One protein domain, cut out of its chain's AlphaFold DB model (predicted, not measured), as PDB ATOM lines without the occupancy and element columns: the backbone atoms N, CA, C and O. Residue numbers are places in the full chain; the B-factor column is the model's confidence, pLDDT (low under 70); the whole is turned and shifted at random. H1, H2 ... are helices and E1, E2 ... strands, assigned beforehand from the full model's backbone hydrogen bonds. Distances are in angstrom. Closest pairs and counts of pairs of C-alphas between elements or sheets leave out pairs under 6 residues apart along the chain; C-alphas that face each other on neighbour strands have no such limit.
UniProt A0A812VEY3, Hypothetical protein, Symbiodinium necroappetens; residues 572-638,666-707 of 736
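Overview. This is residues 572 to 638 and 666 to 707 of the 736 residues of the protein "Hypothetical protein" of Symbiodinium necroappetens (UniProt A0A812VEY3). A strongly twisted sheet of five strands, curled like part of a barrel, has H2 running across it over E4 and E5 and H3 running along it over E6, the two helices meeting in a corner at their ends. E1 and H1 lie side by side beyond H3, and the long axis runs from the loop after H1 to the last printed residue of H2. The printed part has 109 residues, with E1, E2, E3, H1, H2, E4, E5, E6 and H3 in that order; the sheet, E2 - E3 - E6 - E5 - E4, is all antiparallel. The class is mixed, helices and strands, and the whole is compact, with a radius of gyration of the C-alphas of 13.5 A and spans of 44 by 31 by 25 A.

Along the chain. E1, residues 576 to 580, begins at C-alpha 576 (273.713, 311.862, 277.693) and is 12.4 A long. E2, residues 585 to 588, is 10.0 A long, and E3, residues 591 to 596, is 16.2 A. H1, residues 601 to 608, is 9.9 A long. H2, residues 620 to 638, is 27.1 A long and ends at C-alpha 638 (310.858, 301.045, 293.023). After the cut come E4, residues 666 to 671, 15.9 A; E5, residues 674 to 679, 16.7 A; and E6, residues 688 to 691, 10.0 A. H3, residues 694 to 705, is 16.0 A long and ends at C-alpha 705 (285.873, 307.899, 273.345).

Arrangement. E2 and E3 form a hairpin, with N 593 and O 586 2.8 A apart. E3 and E6 are antiparallel, N 594 and O 690 being 2.7 A apart. E4, E5 and E6 form a meander, each strand the antiparallel neighbour of the one before; N 677 and O 689 are 2.9 A apart, and so are N 669 and O 676. Two layers are formed, with H2 and H3 on one face of the sheet. H2 runs across the strands, at 70 degrees to E4 on the local plane; its closest C-alphas to E4 are those of Leu 633 and Val 669, 6.2 A. H3 runs along the strands, at 8 degrees to E6 on the local plane; the closest C-alphas are those of Ile 690 and Leu 697, 7.0 A. H2 and H3 touch only at their ends, closest at the C-alphas of Gly 621 and Ile 704, 4.9 A. With residues 701 to 705 alone H3 touches H1, about perpendicular at 80 degrees, closest at the C-alphas of Leu 607 and Thr 705, 6.6 A. E1 pairs with no named strand; the C-alphas of Arg 576 and Leu 606, its closest to H1, are 6.0 A apart. In H1, H2 and H3 every O i to N i+4 pair is within hydrogen-bond range.

Size, cuts and confidence. The C-alphas farthest apart are those of Ser 610 and Lys 638, 43.8 A. Residues 639 to 665 are not printed, and C-alphas 638 and 666 are 17.8 A apart across the cut. The link from H1 to H2 is long, with 11 residues. The mean pLDDT of the printed part is 72.5, and 34 residues are under 70, among them 610 to 620, 634 to 638 and 678 to 686.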
ATOM      1  N   THR A 572     276.341 313.345 283.483       84.12
ATOM      2  CA  THR A 572     276.029 313.797 282.124       84.12
ATOM      3  C   THR A 572     277.315 313.935 281.315       84.12
ATOM      4  O   THR A 572     278.226 314.640 281.730       84.12
ATOM      5  N   TRP A 573     277.380 313.280 280.155       81.88
ATOM      6  CA  TRP A 573     278.506 313.356 279.218       81.88
ATOM      7  C   TRP A 573     277.985 313.487 277.784       81.88
ATOM      8  O   TRP A 573     277.104 312.721 277.399       81.88
ATOM      9  N   GLN A 574     278.487 314.453 277.001       76.94
ATOM     10  CA  GLN A 574     278.080 314.696 275.599       76.94
ATOM     11  C   GLN A 574     276.551 314.634 275.381       76.94
ATOM     12  O   GLN A 574     276.049 313.942 274.493       76.94
ATOM     13  N   ASN A 575     275.798 315.339 276.235       78.06
ATOM     14  CA  ASN A 575     274.331 315.403 276.217       78.06
ATOM     15  C   ASN A 575     273.598 314.081 276.554       78.06
ATOM     16  O   ASN A 575     272.421 313.907 276.235       78.06
ATOM     17  N   ARG A 576     274.281 313.129 277.205       79.94
ATOM     18  CA  ARG A 576     273.713 311.862 277.693       79.94
ATOM     19  C   ARG A 576     273.774 311.821 279.210       79.94
ATOM     20  O   ARG A 576     274.862 311.824 279.776       79.94
ATOM     21  N   THR A 577     272.619 311.722 279.858       83.25
ATOM     22  CA  THR A 577     272.523 311.619 281.319       83.25
ATOM     23  C   THR A 577     272.210 310.191 281.733       83.25
ATOM     24  O   THR A 577     271.280 309.565 281.216       83.25
ATOM     25  N   VAL A 578     272.983 309.666 282.682       83.31
ATOM     26  CA  VAL A 578     272.782 308.327 283.229       83.31
ATOM     27  C   VAL A 578     272.852 308.363 284.756       83.31
ATOM     28  O   VAL A 578     273.782 308.924 285.330       83.31
ATOM     29  N   ALA A 579     271.864 307.747 285.409       83.25
ATOM     30  CA  ALA A 579     271.886 307.509 286.849       83.25
ATOM     31  C   ALA A 579     272.867 306.372 287.165       83.25
ATOM     32  O   ALA A 579     272.751 305.271 286.616       83.25
ATOM     33  N   VAL A 580     273.842 306.645 288.028       82.75
ATOM     34  CA  VAL A 580     274.902 305.700 288.389       82.75
ATOM     35  C   VAL A 580     274.431 304.853 289.575       82.75
ATOM     36  O   VAL A 580     274.104 305.413 290.621       82.75
ATOM     37  N   PRO A 581     274.380 303.511 289.456       80.75
ATOM     38  CA  PRO A 581     274.080 302.644 290.589       80.75
ATOM     39  C   PRO A 581     275.151 302.750 291.673       80.75
ATOM     40  O   PRO A 581     276.336 302.871 291.361       80.75
ATOM     41  N   ASN A 582     274.748 302.580 292.933       77.69
ATOM     42  CA  ASN A 582     275.667 302.603 294.075       77.69
ATOM     43  C   ASN A 582     276.808 301.576 293.954       77.69
ATOM     44  O   ASN A 582     277.901 301.841 294.433       77.69
ATOM     45  N   ASP A 583     276.610 300.462 293.242       77.75
ATOM     46  CA  ASP A 583     277.650 299.446 293.005       77.75
ATOM     47  C   ASP A 583     278.843 299.952 292.166       77.75
ATOM     48  O   ASP A 583     279.907 299.326 292.148       77.75
ATOM     49  N   LEU A 584     278.671 301.063 291.437       79.81
ATOM     50  CA  LEU A 584     279.729 301.715 290.658       79.81
ATOM     51  C   LEU A 584     280.371 302.896 291.393       79.81
ATOM     52  O   LEU A 584     281.329 303.469 290.878       79.81
ATOM     53  N   LEU A 585     279.868 303.258 292.571       82.06
ATOM     54  CA  LEU A 585     280.418 304.320 293.400       82.06
ATOM     55  C   LEU A 585     281.199 303.689 294.550       82.06
ATOM     56  O   LEU A 585     280.682 302.861 295.293       82.06
ATOM     57  N   VAL A 586     282.463 304.072 294.687       81.44
ATOM     58  CA  VAL A 586     283.347 303.578 295.744       81.44
ATOM     59  C   VAL A 586     283.783 304.767 296.585       81.44
ATOM     60  O   VAL A 586     284.322 305.731 296.054       81.44
ATOM     61  N   GLU A 587     283.544 304.713 297.891       79.69
ATOM     62  CA  GLU A 587     283.966 305.754 298.828       79.69
ATOM     63  C   GLU A 587     285.218 305.298 299.580       79.69
ATOM     64  O   GLU A 587     285.239 304.216 300.169       79.69
ATOM     65  N   ILE A 588     286.281 306.103 299.519       73.69
ATOM     66  CA  ILE A 588     287.568 305.817 300.159       73.69
ATOM     67  C   ILE A 588     288.029 307.100 300.846       73.69
ATOM     68  O   ILE A 588     288.224 308.117 300.188       73.69
ATOM     69  N   GLY A 589     288.179 307.064 302.173       65.12
ATOM     70  CA  GLY A 589     288.656 308.216 302.948       65.12
ATOM     71  C   GLY A 589     287.754 309.457 302.885       65.12
ATOM     72  O   GLY A 589     288.260 310.564 303.008       65.12
ATOM     73  N   GLY A 590     286.443 309.291 302.661       71.00
ATOM     74  CA  GLY A 590     285.479 310.394 302.504       71.00
ATOM     75  C   GLY A 590     285.392 310.969 301.084       71.00
ATOM     76  O   GLY A 590     284.512 311.779 300.799       71.00
ATOM     77  N   THR A 591     286.250 310.510 300.172       78.00
ATOM     78  CA  THR A 591     286.245 310.906 298.762       78.00
ATOM     79  C   THR A 591     285.543 309.844 297.919       78.00
ATOM     80  O   THR A 591     285.748 308.640 298.104       78.00
ATOM     81  N   LYS A 592     284.689 310.278 296.985       83.12
ATOM     82  CA  LYS A 592     283.920 309.385 296.109       83.12
ATOM     83  C   LYS A 592     284.641 309.163 294.786       83.12
ATOM     84  O   LYS A 592     285.101 310.104 294.150       83.12
ATOM     85  N   TYR A 593     284.664 307.910 294.351       84.56
ATOM     86  CA  TYR A 593     285.286 307.462 293.114       84.56
ATOM     87  C   TYR A 593     284.265 306.721 292.247       84.56
ATOM     88  O   TYR A 593     283.442 305.950 292.745       84.56
ATOM     89  N   LEU A 594     284.337 306.927 290.935       85.38
ATOM     90  CA  LEU A 594     283.592 306.177 289.936       85.38
ATOM     91  C   LEU A 594     284.403 304.963 289.479       85.38
ATOM     92  O   LEU A 594     285.546 305.077 289.035       85.38
ATOM     93  N   LYS A 595     283.773 303.793 289.528       85.88
ATOM     94  CA  LYS A 595     284.328 302.539 289.034       85.88
ATOM     95  C   LYS A 595     283.958 302.325 287.565       85.88
ATOM     96  O   LYS A 595     282.815 301.992 287.248       85.88
ATOM     97  N   ILE A 596     284.926 302.441 286.656       80.88
ATOM     98  CA  ILE A 596     284.713 302.134 285.234       80.88
ATOM     99  C   ILE A 596     284.859 300.634 285.004       80.88
ATOM    100  O   ILE A 596     285.958 300.084 285.050       80.88
ATOM    101  N   GLN A 597     283.736 299.986 284.701       78.69
ATOM    102  CA  GLN A 597     283.672 298.575 284.327       78.69
ATOM    103  C   GLN A 597     283.440 298.422 282.813       78.69
ATOM    104  O   GLN A 597     282.382 298.834 282.323       78.69
ATOM    105  N   PRO A 598     284.352 297.780 282.054       72.44
ATOM    106  CA  PRO A 598     284.297 297.771 280.585       72.44
ATOM    107  C   PRO A 598     283.101 297.040 279.962       72.44
ATOM    108  O   PRO A 598     282.828 297.191 278.770       72.44
ATOM    109  N   SER A 599     282.409 296.202 280.733       70.81
ATOM    110  CA  SER A 599     281.238 295.437 280.279       70.81
ATOM    111  C   SER A 599     279.921 295.941 280.888       70.81
ATOM    112  O   SER A 599     278.875 295.327 280.678       70.81
ATOM    113  N   ASN A 600     279.941 297.043 281.649       79.50
ATOM    114  CA  ASN A 600     278.743 297.565 282.298       79.50
ATOM    115  C   ASN A 600     277.896 298.399 281.322       79.50
ATOM    116  O   ASN A 600     278.347 299.411 280.789       79.50
ATOM    117  N   ARG A 601     276.636 297.992 281.118       74.69
ATOM    118  CA  ARG A 601     275.710 298.608 280.147       74.69
ATOM    119  C   ARG A 601     275.450 300.098 280.389       74.69
ATOM    120  O   ARG A 601     275.192 300.821 279.434       74.69
ATOM    121  N   ILE A 602     275.515 300.553 281.639       80.00
ATOM    122  CA  ILE A 602     275.263 301.945 282.039       80.00
ATOM    123  C   ILE A 602     276.433 302.829 281.597       80.00
ATOM    124  O   ILE A 602     276.216 303.840 280.931       80.00
ATOM    125  N   MET A 603     277.668 302.382 281.849       80.56
ATOM    126  CA  MET A 603     278.885 303.056 281.378       80.56
ATOM    127  C   MET A 603     278.991 303.043 279.851       80.56
ATOM    128  O   MET A 603     279.326 304.057 279.248       80.56
ATOM    129  N   MET A 604     278.624 301.926 279.215       76.31
ATOM    130  CA  MET A 604     278.537 301.828 277.753       76.31
ATOM    131  C   MET A 604     277.549 302.846 277.173       76.31
ATOM    132  O   MET A 604     277.855 303.509 276.190       76.31
ATOM    133  N   LYS A 605     276.370 302.998 277.787       78.06
ATOM    134  CA  LYS A 605     275.351 303.950 277.331       78.06
ATOM    135  C   LYS A 605     275.806 305.402 277.501       78.06
ATOM    136  O   LYS A 605     275.530 306.218 276.626       78.06
ATOM    137  N   LEU A 606     276.510 305.709 278.592       82.62
ATOM    138  CA  LEU A 606     277.073 307.036 278.848       82.62
ATOM    139  C   LEU A 606     278.160 307.384 277.814       82.62
ATOM    140  O   LEU A 606     278.067 308.408 277.141       82.62
ATOM    141  N   LEU A 607     279.138 306.494 277.624       79.38
ATOM    142  CA  LEU A 607     280.317 306.742 276.785       79.38
ATOM    143  C   LEU A 607     280.045 306.564 275.282       79.38
ATOM    144  O   LEU A 607     280.442 307.401 274.478       79.38
ATOM    145  N   LEU A 608     279.318 305.516 274.886       73.38
ATOM    146  CA  LEU A 608     279.142 305.110 273.480       73.38
ATOM    147  C   LEU A 608     277.701 305.261 272.948       73.38
ATOM    148  O   LEU A 608     277.481 305.198 271.738       73.38
ATOM    149  N   GLY A 609     276.708 305.503 273.810       71.62
ATOM    150  CA  GLY A 609     275.320 305.774 273.405       71.62
ATOM    151  C   GLY A 609     274.475 304.514 273.165       71.62
ATOM    152  O   GLY A 609     274.641 303.496 273.832       71.62
ATOM    153  N   SER A 610     273.517 304.572 272.229       57.59
ATOM    154  CA  SER A 610     272.547 303.490 271.942       57.59
ATOM    155  C   SER A 610     273.133 302.262 271.222       57.59
ATOM    156  O   SER A 610     272.433 301.267 271.022       57.59
ATOM    157  N   ARG A 611     274.421 302.287 270.864       56.97
ATOM    158  CA  ARG A 611     275.123 301.226 270.127       56.97
ATOM    159  C   ARG A 611     275.525 300.087 271.081       56.97
ATOM    160  O   ARG A 611     276.655 300.005 271.548       56.97
ATOM    161  N   THR A 612     274.573 299.228 271.445       53.19
ATOM    162  CA  THR A 612     274.720 298.255 272.549       53.19
ATOM    163  C   THR A 612     274.939 296.810 272.086       53.19
ATOM    164  O   THR A 612     274.089 295.944 272.280       53.19
ATOM    165  N   ALA A 613     276.124 296.516 271.535       46.44
ATOM    166  CA  ALA A 613     276.580 295.129 271.341       46.44
ATOM    167  C   ALA A 613     278.087 294.885 271.602       46.44
ATOM    168  O   ALA A 613     278.580 293.793 271.322       46.44
ATOM    169  N   GLY A 614     278.818 295.862 272.160       58.06
ATOM    170  CA  GLY A 614     280.265 295.772 272.417       58.06
ATOM    171  C   GLY A 614     280.656 295.815 273.901       58.06
ATOM    172  O   GLY A 614     279.816 296.015 274.775       58.06
ATOM    173  N   SER A 615     281.949 295.637 274.185       66.06
ATOM    174  CA  SER A 615     282.575 295.885 275.492       66.06
ATOM    175  C   SER A 615     283.767 296.820 275.294       66.06
ATOM    176  O   SER A 615     284.497 296.652 274.326       66.06
ATOM    177  N   LEU A 616     284.015 297.744 276.227       67.56
ATOM    178  CA  LEU A 616     285.161 298.671 276.179       67.56
ATOM    179  C   LEU A 616     286.522 297.976 276.358       67.56
ATOM    180  O   LEU A 616     287.554 298.636 276.350       67.56
ATOM    181  N   THR A 617     286.561 296.653 276.536       67.88
ATOM    182  CA  THR A 617     287.803 295.888 276.703       67.88
ATOM    183  C   THR A 617     288.754 296.008 275.505       67.88
ATOM    184  O   THR A 617     289.967 295.948 275.702       67.88
ATOM    185  N   SER A 618     288.227 296.187 274.291       61.69
ATOM    186  CA  SER A 618     289.019 296.391 273.070       61.69
ATOM    187  C   SER A 618     289.384 297.855 272.803       61.69
ATOM    188  O   SER A 618     290.103 298.105 271.846       61.69
ATOM    189  N   SER A 619     288.933 298.814 273.626       69.88
ATOM    190  CA  SER A 619     289.279 300.232 273.448       69.88
ATOM    191  C   SER A 619     290.795 300.432 273.622       69.88
ATOM    192  O   SER A 619     291.304 300.183 274.724       69.88
ATOM    193  N   PRO A 620     291.515 300.912 272.588       69.38
ATOM    194  CA  PRO A 620     292.946 301.201 272.682       69.38
ATOM    195  C   PRO A 620     293.248 302.248 273.760       69.38
ATOM    196  O   PRO A 620     294.206 302.101 274.514       69.38
ATOM    197  N   GLY A 621     292.388 303.264 273.904       73.44
ATOM    198  CA  GLY A 621     292.514 304.298 274.935       73.44
ATOM    199  C   GLY A 621     292.424 303.745 276.360       73.44
ATOM    200  O   GLY A 621     293.218 304.113 277.228       73.44
ATOM    201  N   LEU A 622     291.519 302.786 276.601       77.56
ATOM    202  CA  LEU A 622     291.422 302.113 277.898       77.56
ATOM    203  C   LEU A 622     292.623 301.190 278.171       77.56
ATOM    204  O   LEU A 622     293.026 301.048 279.325       77.56
ATOM    205  N   GLN A 623     293.181 300.550 277.139       75.12
ATOM    206  CA  GLN A 623     294.381 299.713 277.268       75.12
ATOM    207  C   GLN A 623     295.617 300.562 277.590       75.12
ATOM    208  O   GLN A 623     296.280 300.280 278.585       75.12
ATOM    209  N   LYS A 624     295.828 301.674 276.876       79.31
ATOM    210  CA  LYS A 624     296.903 302.642 277.160       79.31
ATOM    211  C   LYS A 624     296.836 303.186 278.591       79.31
ATOM    212  O   LYS A 624     297.851 303.246 279.274       79.31
ATOM    213  N   LEU A 625     295.641 303.539 279.081       77.62
ATOM    214  CA  LEU A 625     295.462 304.000 280.469       77.62
ATOM    215  C   LEU A 625     295.803 302.916 281.503       77.62
ATOM    216  O   LEU A 625     296.301 303.225 282.584       77.62
ATOM    217  N   LYS A 626     295.547 301.642 281.190       76.31
ATOM    218  CA  LYS A 626     295.906 300.518 282.067       76.31
ATOM    219  C   LYS A 626     297.403 300.262 282.088       76.31
ATOM    220  O   LYS A 626     297.934 300.022 283.168       76.31
ATOM    221  N   GLU A 627     298.045 300.321 280.928       76.94
ATOM    222  CA  GLU A 627     299.491 300.161 280.779       76.94
ATOM    223  C   GLU A 627     300.235 301.284 281.506       76.94
ATOM    224  O   GLU A 627     301.042 300.991 282.383       76.94
ATOM    225  N   ALA A 628     299.862 302.547 281.269       76.62
ATOM    226  CA  ALA A 628     300.452 303.704 281.948       76.62
ATOM    227  C   ALA A 628     300.273 303.640 283.477       76.62
ATOM    228  O   ALA A 628     301.181 303.953 284.246       76.62
ATOM    229  N   ARG A 629     299.113 303.160 283.944       77.69
ATOM    230  CA  ARG A 629     298.874 302.895 285.369       77.69
ATOM    231  C   ARG A 629     299.776 301.781 285.904       77.69
ATOM    232  O   ARG A 629     300.294 301.917 287.005       77.69
ATOM    233  N   GLU A 630     299.925 300.663 285.191       72.62
ATOM    234  CA  GLU A 630     300.782 299.548 285.627       72.62
ATOM    235  C   GLU A 630     302.263 299.931 285.664       72.62
ATOM    236  O   GLU A 630     302.969 299.527 286.589       72.62
ATOM    237  N   GLU A 631     302.710 300.751 284.715       74.88
ATOM    238  CA  GLU A 631     304.049 301.333 284.686       74.88
ATOM    239  C   GLU A 631     304.282 302.257 285.886       74.88
ATOM    240  O   GLU A 631     305.213 302.037 286.664       74.88
ATOM    241  N   ALA A 632     303.381 303.208 286.129       69.62
ATOM    242  CA  ALA A 632     303.518 304.144 287.240       69.62
ATOM    243  C   ALA A 632     303.368 303.459 288.622       69.62
ATOM    244  O   ALA A 632     304.023 303.846 289.592       69.62
ATOM    245  N   LEU A 633     302.584 302.374 288.715       70.00
ATOM    246  CA  LEU A 633     302.513 301.512 289.901       70.00
ATOM    247  C   LEU A 633     303.822 300.725 290.089       70.00
ATOM    248  O   LEU A 633     304.279 300.539 291.210       70.00
ATOM    249  N   ALA A 634     304.473 300.283 289.009       66.75
ATOM    250  CA  ALA A 634     305.789 299.650 289.089       66.75
ATOM    251  C   ALA A 634     306.895 300.638 289.507       66.75
ATOM    252  O   ALA A 634     307.840 300.233 290.186       66.75
ATOM    253  N   GLU A 635     306.788 301.915 289.134       65.75
ATOM    254  CA  GLU A 635     307.718 302.969 289.555       65.75
ATOM    255  C   GLU A 635     307.559 303.381 291.021       65.75
ATOM    256  O   GLU A 635     308.568 303.601 291.696       65.75
ATOM    257  N   SER A 636     306.328 303.455 291.544       59.56
ATOM    258  CA  SER A 636     306.100 303.792 292.956       59.56
ATOM    259  C   SER A 636     306.726 302.753 293.893       59.56
ATOM    260  O   SER A 636     307.426 303.126 294.834       59.56
ATOM    261  N   PHE A 637     306.614 301.460 293.567       58.81
ATOM    262  CA  PHE A 637     307.270 300.398 294.338       58.81
ATOM    263  C   PHE A 637     308.805 300.449 294.263       58.81
ATOM    264  O   PHE A 637     309.464 300.180 295.263       58.81
ATOM    265  N   LYS A 638     309.396 300.855 293.127       56.31
ATOM    266  CA  LYS A 638     310.858 301.045 293.023       56.31
ATOM    267  C   LYS A 638     311.359 302.186 293.920       56.31
ATOM    268  O   LYS A 638     312.454 302.089 294.468       56.31
ATOM    269  N   VAL A 666     293.928 299.569 298.756       58.88
ATOM    270  CA  VAL A 666     293.668 300.296 297.502       58.88
ATOM    271  C   VAL A 666     294.889 301.162 297.236       58.88
ATOM    272  O   VAL A 666     295.214 302.006 298.065       58.88
ATOM    273  N   ASP A 667     295.544 300.947 296.100       63.91
ATOM    274  CA  ASP A 667     296.711 301.729 295.694       63.91
ATOM    275  C   ASP A 667     296.278 302.764 294.645       63.91
ATOM    276  O   ASP A 667     295.540 302.422 293.714       63.91
ATOM    277  N   PHE A 668     296.719 304.018 294.791       70.31
ATOM    278  CA  PHE A 668     296.458 305.107 293.845       70.31
ATOM    279  C   PHE A 668     297.745 305.547 293.162       70.31
ATOM    280  O   PHE A 668     298.794 305.640 293.797       70.31
ATOM    281  N   VAL A 669     297.645 305.859 291.874       72.06
ATOM    282  CA  VAL A 669     298.765 306.339 291.068       72.06
ATOM    283  C   VAL A 669     298.328 307.546 290.251       72.06
ATOM    284  O   VAL A 669     297.177 307.632 289.823       72.06
ATOM    285  N   LEU A 670     299.252 308.483 290.064       73.81
ATOM    286  CA  LEU A 670     299.072 309.665 289.235       73.81
ATOM    287  C   LEU A 670     299.560 309.352 287.821       73.81
ATOM    288  O   LEU A 670     300.741 309.076 287.624       73.81
ATOM    289  N   VAL A 671     298.647 309.381 286.853       69.44
ATOM    290  CA  VAL A 671     298.942 309.193 285.427       69.44
ATOM    291  C   VAL A 671     298.479 310.450 284.705       69.44
ATOM    292  O   VAL A 671     297.293 310.763 284.747       69.44
ATOM    293  N   ASP A 672     299.403 311.193 284.090       65.00
ATOM    294  CA  ASP A 672     299.117 312.436 283.353       65.00
ATOM    295  C   ASP A 672     298.284 313.474 284.148       65.00
ATOM    296  O   ASP A 672     297.455 314.181 283.587       65.00
ATOM    297  N   GLY A 673     298.467 313.559 285.474       64.00
ATOM    298  CA  GLY A 673     297.695 314.465 286.345       64.00
ATOM    299  C   GLY A 673     296.376 313.890 286.887       64.00
ATOM    300  O   GLY A 673     295.750 314.521 287.734       64.00
ATOM    301  N   ILE A 674     295.982 312.679 286.478       72.19
ATOM    302  CA  ILE A 674     294.746 312.005 286.903       72.19
ATOM    303  C   ILE A 674     295.058 310.965 287.984       72.19
ATOM    304  O   ILE A 674     295.931 310.111 287.810       72.19
ATOM    305  N   GLN A 675     294.313 310.992 289.091       73.31
ATOM    306  CA  GLN A 675     294.412 309.973 290.138       73.31
ATOM    307  C   GLN A 675     293.622 308.714 289.742       73.31
ATOM    308  O   GLN A 675     292.393 308.740 289.651       73.31
ATOM    309  N   ILE A 676     294.325 307.596 289.544       77.06
ATOM    310  CA  ILE A 676     293.746 306.304 289.150       77.06
ATOM    311  C   ILE A 676     294.029 305.256 290.233       77.06
ATOM    312  O   ILE A 676     295.183 305.009 290.581       77.06
ATOM    313  N   GLY A 677     292.977 304.620 290.763       70.62
ATOM    314  CA  GLY A 677     293.070 303.619 291.838       70.62
ATOM    315  C   GLY A 677     292.856 302.162 291.399       70.62
ATOM    316  O   GLY A 677     292.146 301.892 290.423       70.62
ATOM    317  N   VAL A 678     293.422 301.207 292.156       66.31
ATOM    318  CA  VAL A 678     293.231 299.747 291.993       66.31
ATOM    319  C   VAL A 678     292.811 299.087 293.308       66.31
ATOM    320  O   VAL A 678     293.467 299.253 294.330       66.31
ATOM    321  N   GLN A 679     291.761 298.258 293.278       58.03
ATOM    322  CA  GLN A 679     291.322 297.469 294.436       58.03
ATOM    323  C   GLN A 679     292.001 296.080 294.445       58.03
ATOM    324  O   GLN A 679     291.733 295.237 293.586       58.03
ATOM    325  N   SER A 680     292.883 295.814 295.417       50.81
ATOM    326  CA  SER A 680     293.888 294.725 295.388       50.81
ATOM    327  C   SER A 680     293.418 293.266 295.570       50.81
ATOM    328  O   SER A 680     294.151 292.443 296.116       50.81
ATOM    329  N   LYS A 681     292.259 292.845 295.046       44.03
ATOM    330  CA  LYS A 681     291.962 291.391 294.984       44.03
ATOM    331  C   LYS A 681     292.573 290.688 293.773       44.03
ATOM    332  O   LYS A 681     292.914 289.512 293.868       44.03
ATOM    333  N   HIS A 682     292.803 291.398 292.670       43.88
ATOM    334  CA  HIS A 682     293.505 290.871 291.502       43.88
ATOM    335  C   HIS A 682     294.276 292.003 290.820       43.88
ATOM    336  O   HIS A 682     293.663 292.952 290.345       43.88
ATOM    337  N   ARG A 683     295.608 291.880 290.693       43.62
ATOM    338  CA  ARG A 683     296.446 292.829 289.922       43.62
ATOM    339  C   ARG A 683     296.017 292.964 288.448       43.62
ATOM    340  O   ARG A 683     296.462 293.872 287.770       43.62
ATOM    341  N   SER A 684     295.139 292.078 287.974       44.44
ATOM    342  CA  SER A 684     294.583 292.035 286.622       44.44
ATOM    343  C   SER A 684     293.136 292.546 286.517       44.44
ATOM    344  O   SER A 684     292.464 292.227 285.534       44.44
ATOM    345  N   SER A 685     292.585 293.242 287.524       54.06
ATOM    346  CA  SER A 685     291.213 293.748 287.398       54.06
ATOM    347  C   SER A 685     291.148 294.799 286.293       54.06
ATOM    348  O   SER A 685     291.876 295.792 286.315       54.06
ATOM    349  N   MET A 686     290.247 294.592 285.333       55.19
ATOM    350  CA  MET A 686     290.005 295.530 284.236       55.19
ATOM    351  C   MET A 686     289.337 296.840 284.673       55.19
ATOM    352  O   MET A 686     289.155 297.715 283.825       55.19
ATOM    353  N   ASP A 687     288.977 296.944 285.948       70.75
ATOM    354  CA  ASP A 687     288.230 298.048 286.528       70.75
ATOM    355  C   ASP A 687     289.189 299.179 286.937       70.75
ATOM    356  O   ASP A 687     290.238 298.919 287.535       70.75
ATOM    357  N   LEU A 688     288.825 300.423 286.616       78.00
ATOM    358  CA  LEU A 688     289.547 301.636 287.024       78.00
ATOM    359  C   LEU A 688     288.713 302.410 288.048       78.00
ATOM    360  O   LEU A 688     287.502 302.540 287.862       78.00
ATOM    361  N   LEU A 689     289.349 302.926 289.102       82.62
ATOM    362  CA  LEU A 689     288.741 303.879 290.034       82.62
ATOM    363  C   LEU A 689     289.212 305.286 289.676       82.62
ATOM    364  O   LEU A 689     290.417 305.529 289.662       82.62
ATOM    365  N   ILE A 690     288.274 306.184 289.388       84.62
ATOM    366  CA  ILE A 690     288.549 307.573 288.999       84.62
ATOM    367  C   ILE A 690     287.819 308.490 289.959       84.62
ATOM    368  O   ILE A 690     286.698 308.189 290.364       84.62
ATOM    369  N   LEU A 691     288.449 309.596 290.328       83.38
ATOM    370  CA  LEU A 691     287.849 310.595 291.199       83.38
ATOM    371  C   LEU A 691     286.519 311.102 290.614       83.38
ATOM    372  O   LEU A 691     286.437 311.401 289.423       83.38
ATOM    373  N   LEU A 692     285.468 311.169 291.437       83.12
ATOM    374  CA  LEU A 692     284.143 311.651 291.031       83.12
ATOM    375  C   LEU A 692     284.121 313.191 290.962       83.12
ATOM    376  O   LEU A 692     283.323 313.844 291.632       83.12
ATOM    377  N   GLU A 693     285.009 313.756 290.148       83.94
ATOM    378  CA  GLU A 693     285.117 315.183 289.842       83.94
ATOM    379  C   GLU A 693     284.955 315.412 288.332       83.94
ATOM    380  O   GLU A 693     285.442 314.591 287.547       83.94
ATOM    381  N   PRO A 694     284.290 316.503 287.902       81.25
ATOM    382  CA  PRO A 694     284.029 316.768 286.487       81.25
ATOM    383  C   PRO A 694     285.289 316.717 285.613       81.25
ATOM    384  O   PRO A 694     285.308 315.977 284.632       81.25
ATOM    385  N   ASP A 695     286.355 317.402 286.026       81.38
ATOM    386  CA  ASP A 695     287.596 317.525 285.249       81.38
ATOM    387  C   ASP A 695     288.312 316.173 285.093       81.38
ATOM    388  O   ASP A 695     288.759 315.809 284.004       81.38
ATOM    389  N   SER A 696     288.364 315.386 286.173       80.00
ATOM    390  CA  SER A 696     288.966 314.046 286.172       80.00
ATOM    391  C   SER A 696     288.189 313.070 285.284       80.00
ATOM    392  O   SER A 696     288.779 312.259 284.565       80.00
ATOM    393  N   LEU A 697     286.855 313.137 285.313       83.44
ATOM    394  CA  LEU A 697     285.995 312.280 284.498       83.44
ATOM    395  C   LEU A 697     286.039 312.669 283.020       83.44
ATOM    396  O   LEU A 697     286.102 311.783 282.171       83.44
ATOM    397  N   GLU A 698     286.045 313.963 282.706       82.06
ATOM    398  CA  GLU A 698     286.107 314.473 281.337       82.06
ATOM    399  C   GLU A 698     287.392 314.038 280.624       82.06
ATOM    400  O   GLU A 698     287.329 313.522 279.504       82.06
ATOM    401  N   GLN A 699     288.545 314.146 281.291       79.81
ATOM    402  CA  GLN A 699     289.827 313.724 280.721       79.81
ATOM    403  C   GLN A 699     289.853 312.222 280.397       79.81
ATOM    404  O   GLN A 699     290.306 311.820 279.320       79.81
ATOM    405  N   VAL A 700     289.320 311.380 281.290       81.56
ATOM    406  CA  VAL A 700     289.270 309.931 281.055       81.56
ATOM    407  C   VAL A 700     288.228 309.569 279.997       81.56
ATOM    408  O   VAL A 700     288.493 308.728 279.137       81.56
ATOM    409  N   PHE A 701     287.051 310.196 280.019       85.56
ATOM    410  CA  PHE A 701     285.994 309.920 279.049       85.56
ATOM    411  C   PHE A 701     286.426 310.298 277.640       85.56
ATOM    412  O   PHE A 701     286.280 309.470 276.742       85.56
ATOM    413  N   LYS A 702     287.052 311.466 277.462       81.75
ATOM    414  CA  LYS A 702     287.621 311.904 276.185       81.75
ATOM    415  C   LYS A 702     288.585 310.856 275.615       81.75
ATOM    416  O   LYS A 702     288.344 310.354 274.519       81.75
ATOM    417  N   ARG A 703     289.555 310.401 276.417       76.69
ATOM    418  CA  ARG A 703     290.570 309.404 276.021       76.69
ATOM    419  C   ARG A 703     290.004 308.011 275.724       76.69
ATOM    420  O   ARG A 703     290.575 307.272 274.930       76.69
ATOM    421  N   ILE A 704     288.886 307.631 276.347       78.00
ATOM    422  CA  ILE A 704     288.185 306.369 276.043       78.00
ATOM    423  C   ILE A 704     287.353 306.492 274.755       78.00
ATOM    424  O   ILE A 704     287.224 305.509 274.022       78.00
ATOM    425  N   THR A 705     286.777 307.669 274.486       71.69
ATOM    426  CA  THR A 705     285.873 307.899 273.345       71.69
ATOM    427  C   THR A 705     286.565 308.298 272.039       71.69
ATOM    428  O   THR A 705     285.967 308.076 270.991       71.69
ATOM    429  N   GLU A 706     287.787 308.842 272.072       63.78
ATOM    430  CA  GLU A 706     288.530 309.281 270.872       63.78
ATOM    431  C   GLU A 706     288.920 308.124 269.924       63.78
ATOM    432  O   GLU A 706     288.908 308.317 268.713       63.78
ATOM    433  N   ASP A 707     289.158 306.913 270.446       55.00
ATOM    434  CA  ASP A 707     289.696 305.764 269.684       55.00
ATOM    435  C   ASP A 707     288.700 304.585 269.525       55.00
ATOM    436  O   ASP A 707     289.087 303.464 269.183       55.00
TER     437      ASP A 707